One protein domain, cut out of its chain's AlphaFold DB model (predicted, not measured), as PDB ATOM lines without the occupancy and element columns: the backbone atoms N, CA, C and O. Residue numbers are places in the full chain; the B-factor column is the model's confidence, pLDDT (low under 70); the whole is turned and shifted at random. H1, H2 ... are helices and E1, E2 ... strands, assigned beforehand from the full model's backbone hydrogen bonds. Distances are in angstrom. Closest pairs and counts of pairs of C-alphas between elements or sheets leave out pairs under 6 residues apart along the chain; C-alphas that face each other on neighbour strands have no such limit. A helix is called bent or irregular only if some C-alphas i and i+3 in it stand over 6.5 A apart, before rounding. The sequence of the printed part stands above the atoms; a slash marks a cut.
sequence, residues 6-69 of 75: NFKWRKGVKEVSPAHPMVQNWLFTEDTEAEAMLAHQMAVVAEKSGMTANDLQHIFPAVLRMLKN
ATOM      1  N   ASN A   6     230.690 227.510 250.215       93.12
ATOM      2  CA  ASN A   6     232.122 227.277 250.249       93.12
ATOM      3  C   ASN A   6     232.795 228.113 249.156       93.12
ATOM      4  O   ASN A   6     232.232 228.323 248.080       93.12
ATOM      5  N   PHE A   7     234.026 228.544 249.416       92.94
ATOM      6  CA  PHE A   7     234.793 229.385 248.500       92.94
ATOM      7  C   PHE A   7     236.159 228.768 248.226       92.94
ATOM      8  O   PHE A   7     236.846 228.317 249.146       92.94
ATOM      9  N   LYS A   8     236.584 228.782 246.962       92.75
ATOM     10  CA  LYS A   8     237.915 228.327 246.557       92.75
ATOM     11  C   LYS A   8     238.471 229.214 245.453       92.75
ATOM     12  O   LYS A   8     237.782 229.531 244.497       92.75
ATOM     13  N   TRP A   9     239.747 229.572 245.544       89.62
ATOM     14  CA  TRP A   9     240.431 230.285 244.468       89.62
ATOM     15  C   TRP A   9     241.100 229.295 243.515       89.62
ATOM     16  O   TRP A   9     241.913 228.468 243.940       89.62
ATOM     17  N   ARG A  10     240.795 229.388 242.217       86.69
ATOM     18  CA  ARG A  10     241.508 228.659 241.158       86.69
ATOM     19  C   ARG A  10     241.899 229.600 240.032       86.69
ATOM     20  O   ARG A  10     241.048 230.223 239.415       86.69
ATOM     21  N   LYS A  11     243.204 229.673 239.738       85.69
ATOM     22  CA  LYS A  11     243.765 230.470 238.628       85.69
ATOM     23  C   LYS A  11     243.261 231.929 238.596       85.69
ATOM     24  O   LYS A  11     243.036 232.476 237.526       85.69
ATOM     25  N   GLY A  12     243.072 232.542 239.767       86.94
ATOM     26  CA  GLY A  12     242.582 233.921 239.892       86.94
ATOM     27  C   GLY A  12     241.059 234.085 239.831       86.94
ATOM     28  O   GLY A  12     240.584 235.203 239.976       86.94
ATOM     29  N   VAL A  13     240.293 233.002 239.672       87.06
ATOM     30  CA  VAL A  13     238.825 233.011 239.728       87.06
ATOM     31  C   VAL A  13     238.363 232.488 241.088       87.06
ATOM     32  O   VAL A  13     238.851 231.454 241.562       87.06
ATOM     33  N   LYS A  14     237.424 233.201 241.717       91.69
ATOM     34  CA  LYS A  14     236.721 232.768 242.930       91.69
ATOM     35  C   LYS A  14     235.615 231.788 242.529       91.69
ATOM     36  O   LYS A  14     234.586 232.187 241.990       91.69
ATOM     37  N   GLU A  15     235.853 230.503 242.765       94.44
ATOM     38  CA  GLU A  15     234.835 229.458 242.683       94.44
ATOM     39  C   GLU A  15     233.976 229.513 243.947       94.44
ATOM     40  O   GLU A  15     234.490 229.544 245.071       94.44
ATOM     41  N   VAL A  16     232.666 229.502 243.747       95.38
ATOM     42  CA  VAL A  16     231.660 229.436 244.803       95.38
ATOM     43  C   VAL A  16     230.948 228.097 244.662       95.38
ATOM     44  O   VAL A  16     230.526 227.739 243.563       95.38
ATOM     45  N   SER A  17     230.800 227.341 245.746       95.50
ATOM     46  CA  SER A  17     229.969 226.135 245.743       95.50
ATOM     47  C   SER A  17     229.000 226.121 246.922       95.50
ATOM     48  O   SER A  17     229.316 226.654 247.987       95.50
ATOM     49  N   PRO A  18     227.807 225.530 246.777       96.44
ATOM     50  CA  PRO A  18     226.904 225.328 247.902       96.44
ATOM     51  C   PRO A  18     227.532 224.439 248.984       96.44
ATOM     52  O   PRO A  18     228.324 223.544 248.695       96.44
ATOM     53  N   ALA A  19     227.134 224.632 250.237       96.25
ATOM     54  CA  ALA A  19     227.544 223.752 251.331       96.25
ATOM     55  C   ALA A  19     226.707 222.464 251.448       96.25
ATOM     56  O   ALA A  19     227.151 221.504 252.071       96.25
ATOM     57  N   HIS A  20     225.507 222.420 250.858       95.75
ATOM     58  CA  HIS A  20     224.601 221.283 251.016       95.75
ATOM     59  C   HIS A  20     225.092 220.044 250.237       95.75
ATOM     60  O   HIS A  20     225.342 220.169 249.034       95.75
ATOM     61  N   PRO A  21     225.147 218.833 250.835       94.38
ATOM     62  CA  PRO A  21     225.736 217.645 250.203       94.38
ATOM     63  C   PRO A  21     225.174 217.276 248.823       94.38
ATOM     64  O   PRO A  21     225.920 216.821 247.957       94.38
ATOM     65  N   MET A  22     223.876 217.505 248.595       94.81
ATOM     66  CA  MET A  22     223.215 217.231 247.307       94.81
ATOM     67  C   MET A  22     223.747 218.079 246.142       94.81
ATOM     68  O   MET A  22     223.690 217.644 244.997       94.81
ATOM     69  N   VAL A  23     224.239 219.288 246.424       95.69
ATOM     70  CA  VAL A  23     224.647 220.276 245.409       95.69
ATOM     71  C   VAL A  23     226.061 220.810 245.636       95.69
ATOM     72  O   VAL A  23     226.498 221.719 244.944       95.69
ATOM     73  N   GLN A  24     226.818 220.237 246.574       94.31
ATOM     74  CA  GLN A  24     228.160 220.710 246.943       94.31
ATOM     75  C   GLN A  24     229.185 220.669 245.799       94.31
ATOM     76  O   GLN A  24     230.184 221.384 245.820       94.31
ATOM     77  N   ASN A  25     228.930 219.824 244.796       94.25
ATOM     78  CA  ASN A  25     229.761 219.688 243.601       94.25
ATOM     79  C   ASN A  25     229.376 220.679 242.494       94.25
ATOM     80  O   ASN A  25     230.011 220.690 241.440       94.25
ATOM     81  N   TRP A  26     228.321 221.470 242.690       95.19
ATOM     82  CA  TRP A  26     227.917 222.489 241.731       95.19
ATOM     83  C   TRP A  26     228.828 223.700 241.875       95.19
ATOM     84  O   TRP A  26     229.116 224.149 242.985       95.19
ATOM     85  N   LEU A  27     229.301 224.204 240.737       94.44
ATOM     86  CA  LEU A  27     230.280 225.278 240.676       94.44
ATOM     87  C   LEU A  27     229.642 226.540 240.116       94.44
ATOM     88  O   LEU A  27     229.037 226.529 239.046       94.44
ATOM     89  N   PHE A  28     229.848 227.619 240.853       94.62
ATOM     90  CA  PHE A  28     229.428 228.972 240.548       94.62
ATOM     91  C   PHE A  28     230.643 229.900 240.627       94.62
ATOM     92  O   PHE A  28     231.752 229.501 241.000       94.62
ATOM     93  N   THR A  29     230.428 231.156 240.271       93.19
ATOM     94  CA  THR A  29     231.415 232.235 240.334       93.19
ATOM     95  C   THR A  29     230.939 233.323 241.289       93.19
ATOM     96  O   THR A  29     229.807 233.295 241.766       93.19
ATOM     97  N   GLU A  30     231.792 234.314 241.544       89.81
ATOM     98  CA  GLU A  30     231.419 235.514 242.302       89.81
ATOM     99  C   GLU A  30     230.176 236.221 241.729       89.81
ATOM    100  O   GLU A  30     229.290 236.610 242.485       89.81
ATOM    101  N   ASP A  31     230.041 236.278 240.401       92.44
ATOM    102  CA  ASP A  31     228.886 236.895 239.729       92.44
ATOM    103  C   ASP A  31     227.578 236.099 239.895       92.44
ATOM    104  O   ASP A  31     226.490 236.616 239.650       92.44
ATOM    105  N   THR A  32     227.670 234.827 240.288       93.38
ATOM    106  CA  THR A  32     226.532 233.903 240.431       93.38
ATOM    107  C   THR A  32     226.378 233.388 241.863       93.38
ATOM    108  O   THR A  32     225.698 232.391 242.107       93.38
ATOM    109  N   GLU A  33     226.949 234.098 242.840       94.12
ATOM    110  CA  GLU A  33     226.898 233.734 244.260       94.12
ATOM    111  C   GLU A  33     225.449 233.573 244.765       94.12
ATOM    112  O   GLU A  33     225.134 232.616 245.473       94.12
ATOM    113  N   ALA A  34     224.532 234.436 244.317       93.75
ATOM    114  CA  ALA A  34     223.110 234.340 244.656       93.75
ATOM    115  C   ALA A  34     222.446 233.061 244.107       93.75
ATOM    116  O   ALA A  34     221.593 232.470 244.773       93.75
ATOM    117  N   GLU A  35     222.853 232.590 242.923       95.38
ATOM    118  CA  GLU A  35     222.373 231.321 242.362       95.38
ATOM    119  C   GLU A  35     222.897 230.132 243.182       95.38
ATOM    120  O   GLU A  35     222.149 229.188 243.442       95.38
ATOM    121  N   ALA A  36     224.140 230.206 243.670       95.94
ATOM    122  CA  ALA A  36     224.709 229.203 244.570       95.94
ATOM    123  C   ALA A  36     223.953 229.136 245.909       95.94
ATOM    124  O   ALA A  36     223.665 228.048 246.416       95.94
ATOM    125  N   MET A  37     223.584 230.296 246.472       95.56
ATOM    126  CA  MET A  37     222.761 230.358 247.686       95.56
ATOM    127  C   MET A  37     221.382 229.743 247.449       95.56
ATOM    128  O   MET A  37     220.907 228.965 248.277       95.56
ATOM    129  N   LEU A  38     220.753 230.047 246.311       95.50
ATOM    130  CA  LEU A  38     219.472 229.456 245.935       95.50
ATOM    131  C   LEU A  38     219.579 227.931 245.807       95.50
ATOM    132  O   LEU A  38     218.740 227.222 246.359       95.50
ATOM    133  N   ALA A  39     220.625 227.419 245.151       96.31
ATOM    134  CA  ALA A  39     220.859 225.981 245.021       96.31
ATOM    135  C   ALA A  39     220.961 225.294 246.390       96.31
ATOM    136  O   ALA A  39     220.355 224.241 246.594       96.31
ATOM    137  N   HIS A  40     221.666 225.910 247.350       96.75
ATOM    138  CA  HIS A  40     221.718 225.411 248.725       96.75
ATOM    139  C   HIS A  40     220.321 225.343 249.351       96.75
ATOM    140  O   HIS A  40     219.932 224.300 249.873       96.75
ATOM    141  N   GLN A  41     219.558 226.438 249.309       95.94
ATOM    142  CA  GLN A  41     218.243 226.490 249.958       95.94
ATOM    143  C   GLN A  41     217.250 225.518 249.317       95.94
ATOM    144  O   GLN A  41     216.499 224.839 250.017       95.94
ATOM    145  N   MET A  42     217.283 225.384 247.991       95.38
ATOM    146  CA  MET A  42     216.477 224.384 247.299       95.38
ATOM    147  C   MET A  42     216.874 222.964 247.696       95.38
ATOM    148  O   MET A  42     215.993 222.126 247.845       95.38
ATOM    149  N   ALA A  43     218.160 222.692 247.927       96.25
ATOM    150  CA  ALA A  43     218.610 221.391 248.404       96.25
ATOM    151  C   ALA A  43     218.109 221.066 249.820       96.25
ATOM    152  O   ALA A  43     217.638 219.954 250.041       96.25
ATOM    153  N   VAL A  44     218.094 222.046 250.731       95.62
ATOM    154  CA  VAL A  44     217.509 221.890 252.077       95.62
ATOM    155  C   VAL A  44     216.019 221.528 252.001       95.62
ATOM    156  O   VAL A  44     215.533 220.686 252.758       95.62
ATOM    157  N   VAL A  45     215.267 222.163 251.096       94.94
ATOM    158  CA  VAL A  45     213.837 221.864 250.898       94.94
ATOM    159  C   VAL A  45     213.641 220.507 250.219       94.94
ATOM    160  O   VAL A  45     212.771 219.736 250.628       94.94
ATOM    161  N   ALA A  46     214.455 220.202 249.209       94.69
ATOM    162  CA  ALA A  46     214.419 218.957 248.450       94.69
ATOM    163  C   ALA A  46     214.676 217.741 249.351       94.69
ATOM    164  O   ALA A  46     213.894 216.793 249.321       94.69
ATOM    165  N   GLU A  47     215.696 217.802 250.212       93.75
ATOM    166  CA  GLU A  47     216.014 216.739 251.173       93.75
ATOM    167  C   GLU A  47     214.827 216.457 252.107       93.75
ATOM    168  O   GLU A  47     214.390 215.315 252.242       93.75
ATOM    169  N   LYS A  48     214.224 217.511 252.673       94.56
ATOM    170  CA  LYS A  48     213.031 217.397 253.534       94.56
ATOM    171  C   LYS A  48     211.799 216.865 252.803       94.56
ATOM    172  O   LYS A  48     210.904 216.318 253.441       94.56
ATOM    173  N   SER A  49     211.757 217.029 251.485       93.94
ATOM    174  CA  SER A  49     210.659 216.579 250.626       93.94
ATOM    175  C   SER A  49     210.901 215.183 250.035       93.94
ATOM    176  O   SER A  49     210.082 214.712 249.250       93.94
ATOM    177  N   GLY A  50     212.008 214.515 250.389       93.38
ATOM    178  CA  GLY A  50     212.356 213.184 249.878       93.38
ATOM    179  C   GLY A  50     212.844 213.172 248.427       93.38
ATOM    180  O   GLY A  50     212.783 212.136 247.771       93.38
ATOM    181  N   MET A  51     213.305 214.313 247.910       94.12
ATOM    182  CA  MET A  51     213.806 214.440 246.541       94.12
ATOM    183  C   MET A  51     215.288 214.082 246.453       94.12
ATOM    184  O   MET A  51     216.060 214.284 247.392       94.12
ATOM    185  N   THR A  52     215.711 213.596 245.291       93.75
ATOM    186  CA  THR A  52     217.111 213.250 245.035       93.75
ATOM    187  C   THR A  52     217.897 214.434 244.471       93.75
ATOM    188  O   THR A  52     217.341 215.403 243.948       93.75
ATOM    189  N   ALA A  53     219.231 214.347 244.524       92.25
ATOM    190  CA  ALA A  53     220.103 215.325 243.870       92.25
ATOM    191  C   ALA A  53     219.860 215.395 242.349       92.25
ATOM    192  O   ALA A  53     219.983 216.464 241.754       92.25
ATOM    193  N   ASN A  54     219.468 214.271 241.736       93.12
ATOM    194  CA  ASN A  54     219.149 214.203 240.313       93.12
ATOM    195  C   ASN A  54     217.868 214.986 239.978       93.12
ATOM    196  O   ASN A  54     217.852 215.753 239.018       93.12
ATOM    197  N   ASP A  55     216.820 214.865 240.799       93.94
ATOM    198  CA  ASP A  55     215.590 215.652 240.624       93.94
ATOM    199  C   ASP A  55     215.897 217.151 240.691       93.94
ATOM    200  O   ASP A  55     215.464 217.946 239.851       93.94
ATOM    201  N   LEU A  56     216.722 217.534 241.666       94.00
ATOM    202  CA  LEU A  56     217.120 218.918 241.867       94.00
ATOM    203  C   LEU A  56     217.962 219.465 240.705       94.00
ATOM    204  O   LEU A  56     217.780 220.620 240.316       94.00
ATOM    205  N   GLN A  57     218.825 218.643 240.103       93.31
ATOM    206  CA  GLN A  57     219.606 219.001 238.914       93.31
ATOM    207  C   GLN A  57     218.722 219.363 237.712       93.31
ATOM    208  O   GLN A  57     219.098 220.220 236.912       93.31
ATOM    209  N   HIS A  58     217.538 218.759 237.592       92.75
ATOM    210  CA  HIS A  58     216.577 219.099 236.544       92.75
ATOM    211  C   HIS A  58     215.732 220.335 236.884       92.75
ATOM    212  O   HIS A  58     215.426 221.135 235.998       92.75
ATOM    213  N   ILE A  59     215.373 220.520 238.156       92.62
ATOM    214  CA  ILE A  59     214.483 221.607 238.597       92.62
ATOM    215  C   ILE A  59     215.219 222.940 238.711       92.62
ATOM    216  O   ILE A  59     214.680 223.975 238.320       92.62
ATOM    217  N   PHE A  60     216.451 222.944 239.217       94.75
ATOM    218  CA  PHE A  60     217.188 224.181 239.463       94.75
ATOM    219  C   PHE A  60     217.364 225.056 238.203       94.75
ATOM    220  O   PHE A  60     217.010 226.237 238.255       94.75
ATOM    221  N   PRO A  61     217.789 224.528 237.035       92.62
ATOM    222  CA  PRO A  61     217.857 225.323 235.809       92.62
ATOM    223  C   PRO A  61     216.490 225.831 235.345       92.62
ATOM    224  O   PRO A  61     216.407 226.915 234.767       92.62
ATOM    225  N   ALA A  62     215.422 225.058 235.586       91.25
ATOM    226  CA  ALA A  62     214.066 225.489 235.280       91.25
ATOM    227  C   ALA A  62     213.713 226.721 236.114       91.25
ATOM    228  O   ALA A  62     213.352 227.722 235.511       91.25
ATOM    229  N   VAL A  63     213.941 226.684 237.435       91.38
ATOM    230  CA  VAL A  63     213.738 227.809 238.369       91.38
ATOM    231  C   VAL A  63     214.588 229.032 238.002       91.38
ATOM    232  O   VAL A  63     214.083 230.150 238.024       91.38
ATOM    233  N   LEU A  64     215.848 228.857 237.598       91.38
ATOM    234  CA  LEU A  64     216.680 229.984 237.158       91.38
ATOM    235  C   LEU A  64     216.172 230.626 235.866       91.38
ATOM    236  O   LEU A  64     216.056 231.847 235.794       91.38
ATOM    237  N   ARG A  65     215.862 229.819 234.839       89.38
ATOM    238  CA  ARG A  65     215.273 230.320 233.581       89.38
ATOM    239  C   ARG A  65     214.007 231.104 233.870       89.38
ATOM    240  O   ARG A  65     213.736 232.132 233.266       89.38
ATOM    241  N   MET A  66     213.251 230.560 234.798       86.25
ATOM    242  CA  MET A  66     212.020 231.091 235.286       86.25
ATOM    243  C   MET A  66     212.192 232.486 235.924       86.25
ATOM    244  O   MET A  66     211.579 233.442 235.455       86.25
ATOM    245  N   LEU A  67     213.085 232.631 236.905       86.56
ATOM    246  CA  LEU A  67     213.394 233.913 237.554       86.56
ATOM    247  C   LEU A  67     213.982 234.959 236.594       86.56
ATOM    248  O   LEU A  67     213.803 236.153 236.808       86.56
ATOM    249  N   LYS A  68     214.685 234.516 235.547       83.56
ATOM    250  CA  LYS A  68     215.290 235.382 234.519       83.56
ATOM    251  C   LYS A  68     214.314 235.810 233.422       83.56
ATOM    252  O   LYS A  68     214.692 236.599 232.563       83.56
ATOM    253  N   ASN A  69     213.106 235.252 233.388       78.69
ATOM    254  CA  ASN A  69     212.135 235.561 232.352       78.69
ATOM    255  C   ASN A  69     211.245 236.735 232.784       78.69
ATOM    256  O   ASN A  69     210.572 236.654 233.809       78.69
TER     257      ASN A  69
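Overview. This is residues 6 to 69 of the 75 residues of an uncharacterized protein of Chryseobacterium sp. 6424 (UniProt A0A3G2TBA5). What shape do these atoms make? A long helix, H1, packs with its residues 30 to 43 along E2 of a two-stranded hairpin, E1 and E2, while a second helix, H2, folds back over H1 at a steep angle. The stretch from residue 19 to residue 29 has no named element; it links E2 to H1, and its residues 28 to 29 pair with E2. What is it built of, and how large is it? The printed part has 64 residues, with two antiparallel strands followed by two helices in the order E1, E2, H1, H2, and the class is mixed, helices and strands. It is compact, with a radius of gyration of the C-alphas of 12.0 A, and flat in outline, spanning 37 by 29 by 15 A.

Along the chain. Where are the strands? E1 is residues 6 to 10 and begins at C-alpha 6, (232.122, 227.277, 250.249); its length from first to last C-alpha is 13.1 A. E2 is residues 13 to 18, 16.4 A long. Where are the helices? H1 is residues 30 to 48, 28.2 A long, with C-alpha 30 at (231.419, 235.514, 242.302); it is irregular, with C-alphas 31 and 34 8.0 A apart. H2 is residues 53 to 67, 20.7 A long, and ends at C-alpha 67, (213.394, 233.913, 237.554); it is neither bent nor irregular, but only just: C-alphas 58 and 61 are 6.4 A apart.

Arrangement. How do the strands pair? E1 and E2 form a hairpin, antiparallel at 154 degrees between their directions. N 8 and O 15 are within hydrogen-bond range at 2.9 A, and N 17 and O 6 at 2.9 A. What is near the strands? E2 and H1 have 10 pairs of C-alphas within 8 A, the closest being those of Pro 18 and His 40 at 5.3 A. E1 is apart from H1, and H2 is apart from both strands. How do the helices stand? H1 and H2 touch, the closest C-alphas being those of Ala 39 and Phe 60 at 6.9 A. They run opposite ways at a steep tilt of 51 degrees. Of the O i to N i+4 pairs, 13 of 15 are within hydrogen-bond range in H1 and 9 of 11 in H2.

Size, cuts and confidence. How far does it reach? The two C-alphas farthest apart are those of Gly 12 and Gly 50, at 38.0 A. Is it printed whole, and which links are long? The printed part has no cut. The link from E2 to H1 is long, with 11 residues, while the links E1 to E2 and H1 to H2 are tight. How confident is the model? The mean pLDDT of the printed part is 92.9, and no printed residue is under 70.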